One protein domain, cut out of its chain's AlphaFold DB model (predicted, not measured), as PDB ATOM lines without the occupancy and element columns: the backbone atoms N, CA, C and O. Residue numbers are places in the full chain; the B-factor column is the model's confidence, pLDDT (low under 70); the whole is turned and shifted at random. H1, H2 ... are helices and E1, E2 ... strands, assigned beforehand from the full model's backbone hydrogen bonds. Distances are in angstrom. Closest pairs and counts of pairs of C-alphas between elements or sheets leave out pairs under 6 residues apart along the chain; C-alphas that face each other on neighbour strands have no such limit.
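AT A GLANCE: This is residues 37 to 69 and 80 to 104 of the 113 residues of an uncharacterized protein of Curtobacterium sp. MCSS17_015 (UniProt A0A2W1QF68). A small twist of three short strands, E1, E2 and E3, with the wide loop of residues 40 to 51 folding out from it and back, makes one body, and one long helix, H1, stands free of it as a separate arm. The printed part has 58 residues, with three named strands and then one named helix along the chain, in the order E1, E2, E3, H1. The sheet runs E1, E2, E3, antiparallel throughout, and the class is mixed, helices and strands. The whole is only just loose, close to extended, with a radius of gyration of the C-alphas of 15.2 A and spans of 44 by 30 by 18 A.

IN THESE COORDINATES: Find C-alpha 37 at (-10.089, -0.879, -24.817); there E1 begins, residues 37 to 39. Residues 40 to 51 then hold no named element, and E2 follows at residues 52 to 56, 13.5 A from first to last C-alpha. After four residues look for E3, residues 61 to 64, 10.6 A long, from C-alpha 61 at (-5.071, -9.621, -31.343). Past the cut, H1 takes residues 83 to 104 and runs 32.0 A, ending at C-alpha 104 at (-30.286, -30.172, -39.941).

HOW THE PARTS SIT: Begin with the sheet, a meander, each strand the antiparallel neighbour of the one before. E1 and E2 form a hairpin with 128 degrees between their directions; C-alphas 37 and 54 face each other at 4.7 A, and N 38 and O 53 are within hydrogen-bond range at 2.8 A. E2 and E3 form a second hairpin at 159 degrees; C-alphas 55 and 62 face each other at 4.5 A, and you will find N 54 and O 63 at 2.8 A and N 56 and O 61 at 2.9 A. E2 is the inner strand, and E1 and E3 are the edge strands. Now turn to H1: it is not on the sheet, with 0 pairs of C-alphas within 10 A, and it is apart from E1 and from E2. In H1 every O i to N i+4 pair is within hydrogen-bond range.

THE WHOLE: The C-alphas of Asp 69 and Ala 102 are the two farthest apart, at 45.2 A. Residues 70 to 79 are not printed, and C-alphas 69 and 80 are 29.8 A apart across this cut, which lies in the link from E3 to H1. Of the links printed whole, E1 to E2 is long, with 12 residues, and E2 to E3 is tight. Without residues 80 to 104, which stand free, the body has 33 residues and spans 27 by 23 by 11 A. The mean pLDDT of the printed part is 75.6; look for values under 70 at residues 66 to 69, 80 to 81, 84 and 99 to 104.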
ATOM      1  N   LEU A  37      -9.037  -0.272 -25.620       87.12
ATOM      2  CA  LEU A  37     -10.089  -0.879 -24.817       87.12
ATOM      3  C   LEU A  37     -11.393  -0.871 -25.618       87.12
ATOM      4  O   LEU A  37     -11.765   0.151 -26.189       87.12
ATOM      5  N   ALA A  38     -12.086  -1.999 -25.658       85.69
ATOM      6  CA  ALA A  38     -13.372  -2.145 -26.320       85.69
ATOM      7  C   ALA A  38     -14.289  -3.050 -25.501       85.69
ATOM      8  O   ALA A  38     -13.836  -3.960 -24.798       85.69
ATOM      9  N   ARG A  39     -15.597  -2.820 -25.615       84.50
ATOM     10  CA  ARG A  39     -16.596  -3.675 -24.978       84.50
ATOM     11  C   ARG A  39     -16.686  -5.012 -25.708       84.50
ATOM     12  O   ARG A  39     -16.699  -5.060 -26.937       84.50
ATOM     13  N   ASN A  40     -16.761  -6.103 -24.956       84.69
ATOM     14  CA  ASN A  40     -16.994  -7.433 -25.490       84.69
ATOM     15  C   ASN A  40     -18.450  -7.534 -25.981       84.69
ATOM     16  O   ASN A  40     -19.364  -7.523 -25.155       84.69
ATOM     17  N   PRO A  41     -18.704  -7.687 -27.295       82.19
ATOM     18  CA  PRO A  41     -20.067  -7.748 -27.828       82.19
ATOM     19  C   PRO A  41     -20.821  -9.015 -27.405       82.19
ATOM     20  O   PRO A  41     -22.035  -9.090 -27.570       82.19
ATOM     21  N   TYR A  42     -20.111 -10.016 -26.882       80.50
ATOM     22  CA  TYR A  42     -20.697 -11.256 -26.388       80.50
ATOM     23  C   TYR A  42     -20.892 -11.252 -24.872       80.50
ATOM     24  O   TYR A  42     -21.349 -12.256 -24.339       80.50
ATOM     25  N   PHE A  43     -20.540 -10.173 -24.167       80.94
ATOM     26  CA  PHE A  43     -20.687 -10.113 -22.714       80.94
ATOM     27  C   PHE A  43     -22.127 -10.418 -22.282       80.94
ATOM     28  O   PHE A  43     -23.081  -9.882 -22.845       80.94
ATOM     29  N   GLY A  44     -22.277 -11.310 -21.299       77.69
ATOM     30  CA  GLY A  44     -23.584 -11.772 -20.823       77.69
ATOM     31  C   GLY A  44     -24.260 -12.817 -21.721       77.69
ATOM     32  O   GLY A  44     -25.344 -13.292 -21.389       77.69
ATOM     33  N   VAL A  45     -23.632 -13.218 -22.832       80.19
ATOM     34  CA  VAL A  45     -24.103 -14.300 -23.706       80.19
ATOM     35  C   VAL A  45     -23.192 -15.520 -23.551       80.19
ATOM     36  O   VAL A  45     -21.986 -15.459 -23.791       80.19
ATOM     37  N   SER A  46     -23.780 -16.675 -23.220       76.81
ATOM     38  CA  SER A  46     -23.049 -17.941 -23.023       76.81
ATOM     39  C   SER A  46     -21.922 -17.821 -21.974       76.81
ATOM     40  O   SER A  46     -22.170 -17.362 -20.866       76.81
ATOM     41  N   LEU A  47     -20.695 -18.249 -22.302       74.06
ATOM     42  CA  LEU A  47     -19.540 -18.304 -21.392       74.06
ATOM     43  C   LEU A  47     -18.708 -17.005 -21.360       74.06
ATOM     44  O   LEU A  47     -17.617 -16.977 -20.793       74.06
ATOM     45  N   ALA A  48     -19.168 -15.928 -22.002       77.19
ATOM     46  CA  ALA A  48     -18.426 -14.673 -22.064       77.19
ATOM     47  C   ALA A  48     -18.601 -13.852 -20.772       77.19
ATOM     48  O   ALA A  48     -19.504 -13.023 -20.654       77.19
ATOM     49  N   VAL A  49     -17.695 -14.077 -19.818       79.69
ATOM     50  CA  VAL A  49     -17.722 -13.465 -18.472       79.69
ATOM     51  C   VAL A  49     -17.005 -12.115 -18.367       79.69
ATOM     52  O   VAL A  49     -17.185 -11.401 -17.388       79.69
ATOM     53  N   HIS A  50     -16.191 -11.746 -19.359       80.94
ATOM     54  CA  HIS A  50     -15.427 -10.495 -19.345       80.94
ATOM     55  C   HIS A  50     -16.121  -9.423 -20.185       80.94
ATOM     56  O   HIS A  50     -16.296  -9.609 -21.392       80.94
ATOM     57  N   GLU A  51     -16.476  -8.299 -19.559       84.69
ATOM     58  CA  GLU A  51     -17.120  -7.169 -20.241       84.69
ATOM     59  C   GLU A  51     -16.161  -6.408 -21.161       84.69
ATOM     60  O   GLU A  51     -16.574  -5.913 -22.207       84.69
ATOM     61  N   TRP A  52     -14.876  -6.352 -20.814       86.69
ATOM     62  CA  TRP A  52     -13.905  -5.486 -21.478       86.69
ATOM     63  C   TRP A  52     -12.749  -6.274 -22.098       86.69
ATOM     64  O   TRP A  52     -12.231  -7.237 -21.522       86.69
ATOM     65  N   LEU A  53     -12.326  -5.844 -23.287       87.62
ATOM     66  CA  LEU A  53     -11.244  -6.440 -24.069       87.62
ATOM     67  C   LEU A  53     -10.242  -5.368 -24.501       87.62
ATOM     68  O   LEU A  53     -10.618  -4.284 -24.928       87.62
ATOM     69  N   TRP A  54      -8.962  -5.715 -24.475       88.25
ATOM     70  CA  TRP A  54      -7.890  -4.981 -25.136       88.25
ATOM     71  C   TRP A  54      -7.695  -5.517 -26.555       88.25
ATOM     72  O   TRP A  54      -7.387  -6.697 -26.712       88.25
ATOM     73  N   ILE A  55      -7.837  -4.675 -27.578       88.88
ATOM     74  CA  ILE A  55      -7.800  -5.053 -28.998       88.88
ATOM     75  C   ILE A  55      -6.692  -4.291 -29.738       88.88
ATOM     76  O   ILE A  55      -6.496  -3.091 -29.552       88.88
ATOM     77  N   CYS A  56      -5.958  -4.987 -30.609       86.94
ATOM     78  CA  CYS A  56      -5.034  -4.375 -31.563       86.94
ATOM     79  C   CYS A  56      -5.658  -4.331 -32.961       86.94
ATOM     80  O   CYS A  56      -5.787  -5.374 -33.605       86.94
ATOM     81  N   ASN A  57      -5.929  -3.134 -33.483       84.81
ATOM     82  CA  ASN A  57      -6.512  -2.969 -34.824       84.81
ATOM     83  C   ASN A  57      -5.546  -3.313 -35.971       84.81
ATOM     84  O   ASN A  57      -5.977  -3.463 -37.107       84.81
ATOM     85  N   MET A  58      -4.247  -3.454 -35.687       84.56
ATOM     86  CA  MET A  58      -3.239  -3.802 -36.697       84.56
ATOM     87  C   MET A  58      -2.992  -5.306 -36.796       84.56
ATOM     88  O   MET A  58      -2.780  -5.830 -37.882       84.56
ATOM     89  N   CYS A  59      -2.973  -5.999 -35.655       79.75
ATOM     90  CA  CYS A  59      -2.569  -7.404 -35.577       79.75
ATOM     91  C   CYS A  59      -3.739  -8.369 -35.360       79.75
ATOM     92  O   CYS A  59      -3.506  -9.578 -35.303       79.75
ATOM     93  N   VAL A  60      -4.962  -7.843 -35.194       76.38
ATOM     94  CA  VAL A  60      -6.180  -8.609 -34.880       76.38
ATOM     95  C   VAL A  60      -5.971  -9.498 -33.641       76.38
ATOM     96  O   VAL A  60      -6.367 -10.658 -33.587       76.38
ATOM     97  N   CYS A  61      -5.276  -8.962 -32.635       76.56
ATOM     98  CA  CYS A  61      -5.071  -9.621 -31.343       76.56
ATOM     99  C   CYS A  61      -6.028  -9.035 -30.307       76.56
ATOM    100  O   CYS A  61      -6.206  -7.818 -30.279       76.56
ATOM    101  N   ALA A  62      -6.573  -9.886 -29.435       80.50
ATOM    102  CA  ALA A  62      -7.406  -9.481 -28.309       80.50
ATOM    103  C   ALA A  62      -6.918 -10.120 -26.997       80.50
ATOM    104  O   ALA A  62      -6.437 -11.254 -27.002       80.50
ATOM    105  N   ARG A  63      -7.046  -9.400 -25.879       81.56
ATOM    106  CA  ARG A  63      -6.780  -9.892 -24.516       81.56
ATOM    107  C   ARG A  63      -7.894  -9.427 -23.586       81.56
ATOM    108  O   ARG A  63      -8.401  -8.326 -23.762       81.56
ATOM    109  N   PHE A  64      -8.251 -10.215 -22.578       83.06
ATOM    110  CA  PHE A  64      -9.189  -9.761 -21.552       83.06
ATOM    111  C   PHE A  64      -8.605  -8.574 -20.780       83.06
ATOM    112  O   PHE A  64      -7.429  -8.586 -20.395       83.06
ATOM    113  N   ALA A  65      -9.413  -7.534 -20.596       81.25
ATOM    114  CA  ALA A  65      -9.106  -6.489 -19.637       81.25
ATOM    115  C   ALA A  65      -9.541  -6.982 -18.253       81.25
ATOM    116  O   ALA A  65     -10.624  -7.550 -18.104       81.25
ATOM    117  N   ALA A  66      -8.677  -6.821 -17.249       68.00
ATOM    118  CA  ALA A  66      -9.082  -7.068 -15.872       68.00
ATOM    119  C   ALA A  66     -10.183  -6.060 -15.500       68.00
ATOM    120  O   ALA A  66     -10.097  -4.907 -15.941       68.00
ATOM    121  N   PRO A  67     -11.205  -6.467 -14.724       56.66
ATOM    122  CA  PRO A  67     -12.159  -5.515 -14.183       56.66
ATOM    123  C   PRO A  67     -11.376  -4.480 -13.378       56.66
ATOM    124  O   PRO A  67     -10.555  -4.816 -12.528       56.66
ATOM    125  N   THR A  68     -11.563  -3.222 -13.735       52.06
ATOM    126  CA  THR A  68     -11.112  -2.078 -12.950       52.06
ATOM    127  C   THR A  68     -12.399  -1.525 -12.348       52.06
ATOM    128  O   THR A  68     -13.372  -1.364 -13.082       52.06
ATOM    129  N   ASP A  69     -12.443  -1.366 -11.023       43.94
ATOM    130  CA  ASP A  69     -13.665  -1.084 -10.240       43.94
ATOM    131  C   ASP A  69     -14.399   0.210 -10.646       43.94
ATOM    132  O   ASP A  69     -15.541   0.438 -10.254       43.94
ATOM    133  N   PRO A  80     -18.822   0.064 -38.563       55.94
ATOM    134  CA  PRO A  80     -17.977   0.032 -39.743       55.94
ATOM    135  C   PRO A  80     -18.788   0.502 -40.954       55.94
ATOM    136  O   PRO A  80     -19.670  -0.200 -41.443       55.94
ATOM    137  N   ARG A  81     -18.502   1.725 -41.417       58.47
ATOM    138  CA  ARG A  81     -19.122   2.332 -42.608       58.47
ATOM    139  C   ARG A  81     -18.452   1.869 -43.902       58.47
ATOM    140  O   ARG A  81     -18.840   2.301 -44.982       58.47
ATOM    141  N   ASP A  82     -17.447   1.003 -43.794       71.25
ATOM    142  CA  ASP A  82     -16.736   0.450 -44.934       71.25
ATOM    143  C   ASP A  82     -17.609  -0.611 -45.643       71.25
ATOM    144  O   ASP A  82     -17.962  -1.636 -45.039       71.25
ATOM    145  N   PRO A  83     -17.957  -0.408 -46.927       75.56
ATOM    146  CA  PRO A  83     -18.770  -1.352 -47.686       75.56
ATOM    147  C   PRO A  83     -18.126  -2.740 -47.813       75.56
ATOM    148  O   PRO A  83     -18.857  -3.726 -47.933       75.56
ATOM    149  N   ALA A  84     -16.798  -2.862 -47.761       69.44
ATOM    150  CA  ALA A  84     -16.115  -4.154 -47.757       69.44
ATOM    151  C   ALA A  84     -16.394  -4.931 -46.462       69.44
ATOM    152  O   ALA A  84     -16.685  -6.128 -46.505       69.44
ATOM    153  N   PHE A  85     -16.400  -4.240 -45.321       70.62
ATOM    154  CA  PHE A  85     -16.679  -4.847 -44.019       70.62
ATOM    155  C   PHE A  85     -18.142  -5.307 -43.910       70.62
ATOM    156  O   PHE A  85     -18.422  -6.402 -43.417       70.62
ATOM    157  N   LEU A  86     -19.080  -4.526 -44.461       78.12
ATOM    158  CA  LEU A  86     -20.496  -4.907 -44.550       78.12
ATOM    159  C   LEU A  86     -20.715  -6.128 -45.460       78.12
ATOM    160  O   LEU A  86     -21.479  -7.034 -45.110       78.12
ATOM    161  N   ARG A  87     -20.023  -6.188 -46.607       77.19
ATOM    162  CA  ARG A  87     -20.061  -7.344 -47.522       77.19
ATOM    163  C   ARG A  87     -19.509  -8.605 -46.859       77.19
ATOM    164  O   ARG A  87     -20.144  -9.655 -46.943       77.19
ATOM    165  N   LEU A  88     -18.386  -8.493 -46.152       75.50
ATOM    166  CA  LEU A  88     -17.796  -9.608 -45.410       75.50
ATOM    167  C   LEU A  88     -18.736 -10.109 -44.303       75.50
ATOM    168  O   LEU A  88     -18.967 -11.312 -44.184       75.50
ATOM    169  N   GLY A  89     -19.348  -9.196 -43.541       72.12
ATOM    170  CA  GLY A  89     -20.337  -9.548 -42.520       72.12
ATOM    171  C   GLY A  89     -21.554 -10.287 -43.090       72.12
ATOM    172  O   GLY A  89     -22.053 -11.234 -42.474       72.12
ATOM    173  N   ARG A  90     -22.011  -9.906 -44.291       81.75
ATOM    174  CA  ARG A  90     -23.084 -10.612 -45.006       81.75
ATOM    175  C   ARG A  90     -22.663 -12.029 -45.408       81.75
ATOM    176  O   ARG A  90     -23.400 -12.966 -45.104       81.75
ATOM    177  N   LEU A  91     -21.484 -12.188 -46.011       80.81
ATOM    178  CA  LEU A  91     -20.953 -13.490 -46.430       80.81
ATOM    179  C   LEU A  91     -20.834 -14.459 -45.243       80.81
ATOM    180  O   LEU A  91     -21.310 -15.590 -45.304       80.81
ATOM    181  N   ILE A  92     -20.269 -13.998 -44.122       81.50
ATOM    182  CA  ILE A  92     -20.127 -14.811 -42.904       81.50
ATOM    183  C   ILE A  92     -21.499 -15.271 -42.387       81.50
ATOM    184  O   ILE A  92     -21.648 -16.411 -41.941       81.50
ATOM    185  N   ARG A  93     -22.521 -14.408 -42.450       79.31
ATOM    186  CA  ARG A  93     -23.887 -14.754 -42.030       79.31
ATOM    187  C   ARG A  93     -24.512 -15.813 -42.939       79.31
ATOM    188  O   ARG A  93     -25.185 -16.708 -42.431       79.31
ATOM    189  N   GLU A  94     -24.301 -15.714 -44.249       84.50
ATOM    190  CA  GLU A  94     -24.793 -16.689 -45.230       84.50
ATOM    191  C   GLU A  94     -24.134 -18.062 -45.024       84.50
ATOM    192  O   GLU A  94     -24.844 -19.060 -44.899       84.50
ATOM    193  N   LEU A  95     -22.810 -18.108 -44.833       77.38
ATOM    194  CA  LEU A  95     -22.084 -19.349 -44.533       77.38
ATOM    195  C   LEU A  95     -22.573 -20.021 -43.240       77.38
ATOM    196  O   LEU A  95     -22.798 -21.229 -43.219       77.38
ATOM    197  N   ARG A  96     -22.815 -19.249 -42.170       73.00
ATOM    198  CA  ARG A  96     -23.356 -19.799 -40.910       73.00
ATOM    199  C   ARG A  96     -24.769 -20.361 -41.061       73.00
ATOM    200  O   ARG A  96     -25.096 -21.342 -40.398       73.00
ATOM    201  N   ARG A  97     -25.619 -19.750 -41.898       76.44
ATOM    202  CA  ARG A  97     -26.947 -20.310 -42.202       76.44
ATOM    203  C   ARG A  97     -26.826 -21.616 -42.977       76.44
ATOM    204  O   ARG A  97     -27.526 -22.561 -42.634       76.44
ATOM    205  N   GLY A  98     -25.934 -21.665 -43.965       75.19
ATOM    206  CA  GLY A  98     -25.660 -22.876 -44.737       75.19
ATOM    207  C   GLY A  98     -25.185 -24.029 -43.854       75.19
ATOM    208  O   GLY A  98     -25.734 -25.119 -43.946       75.19
ATOM    209  N   HIS A  99     -24.252 -23.770 -42.931       65.81
ATOM    210  CA  HIS A  99     -23.768 -24.787 -41.991       65.81
ATOM    211  C   HIS A  99     -24.892 -25.342 -41.106       65.81
ATOM    212  O   HIS A  99     -25.070 -26.549 -41.035       65.81
ATOM    213  N   ARG A 100     -25.719 -24.474 -40.502       63.28
ATOM    214  CA  ARG A 100     -26.864 -24.932 -39.692       63.28
ATOM    215  C   ARG A 100     -27.898 -25.718 -40.499       63.28
ATOM    216  O   ARG A 100     -28.540 -26.601 -39.947       63.28
ATOM    217  N   ALA A 101     -28.104 -25.371 -41.771       62.38
ATOM    218  CA  ALA A 101     -29.007 -26.112 -42.648       62.38
ATOM    219  C   ALA A 101     -28.444 -27.502 -42.982       62.38
ATOM    220  O   ALA A 101     -29.192 -28.473 -42.936       62.38
ATOM    221  N   ALA A 102     -27.135 -27.597 -43.233       58.59
ATOM    222  CA  ALA A 102     -26.449 -28.865 -43.468       58.59
ATOM    223  C   ALA A 102     -26.486 -29.779 -42.232       58.59
ATOM    224  O   ALA A 102     -26.774 -30.965 -42.369       58.59
ATOM    225  N   ASP A 103     -26.294 -29.226 -41.028       58.72
ATOM    226  CA  ASP A 103     -26.433 -29.976 -39.771       58.72
ATOM    227  C   ASP A 103     -27.863 -30.527 -39.603       58.72
ATOM    228  O   ASP A 103     -28.051 -31.666 -39.186       58.72
ATOM    229  N   ALA A 104     -28.883 -29.753 -39.998       58.25
ATOM    230  CA  ALA A 104     -30.286 -30.172 -39.941       58.25
ATOM    231  C   ALA A 104     -30.667 -31.243 -40.987       58.25
ATOM    232  O   ALA A 104     -31.727 -31.851 -40.875       58.25
TER     233      ALA A 104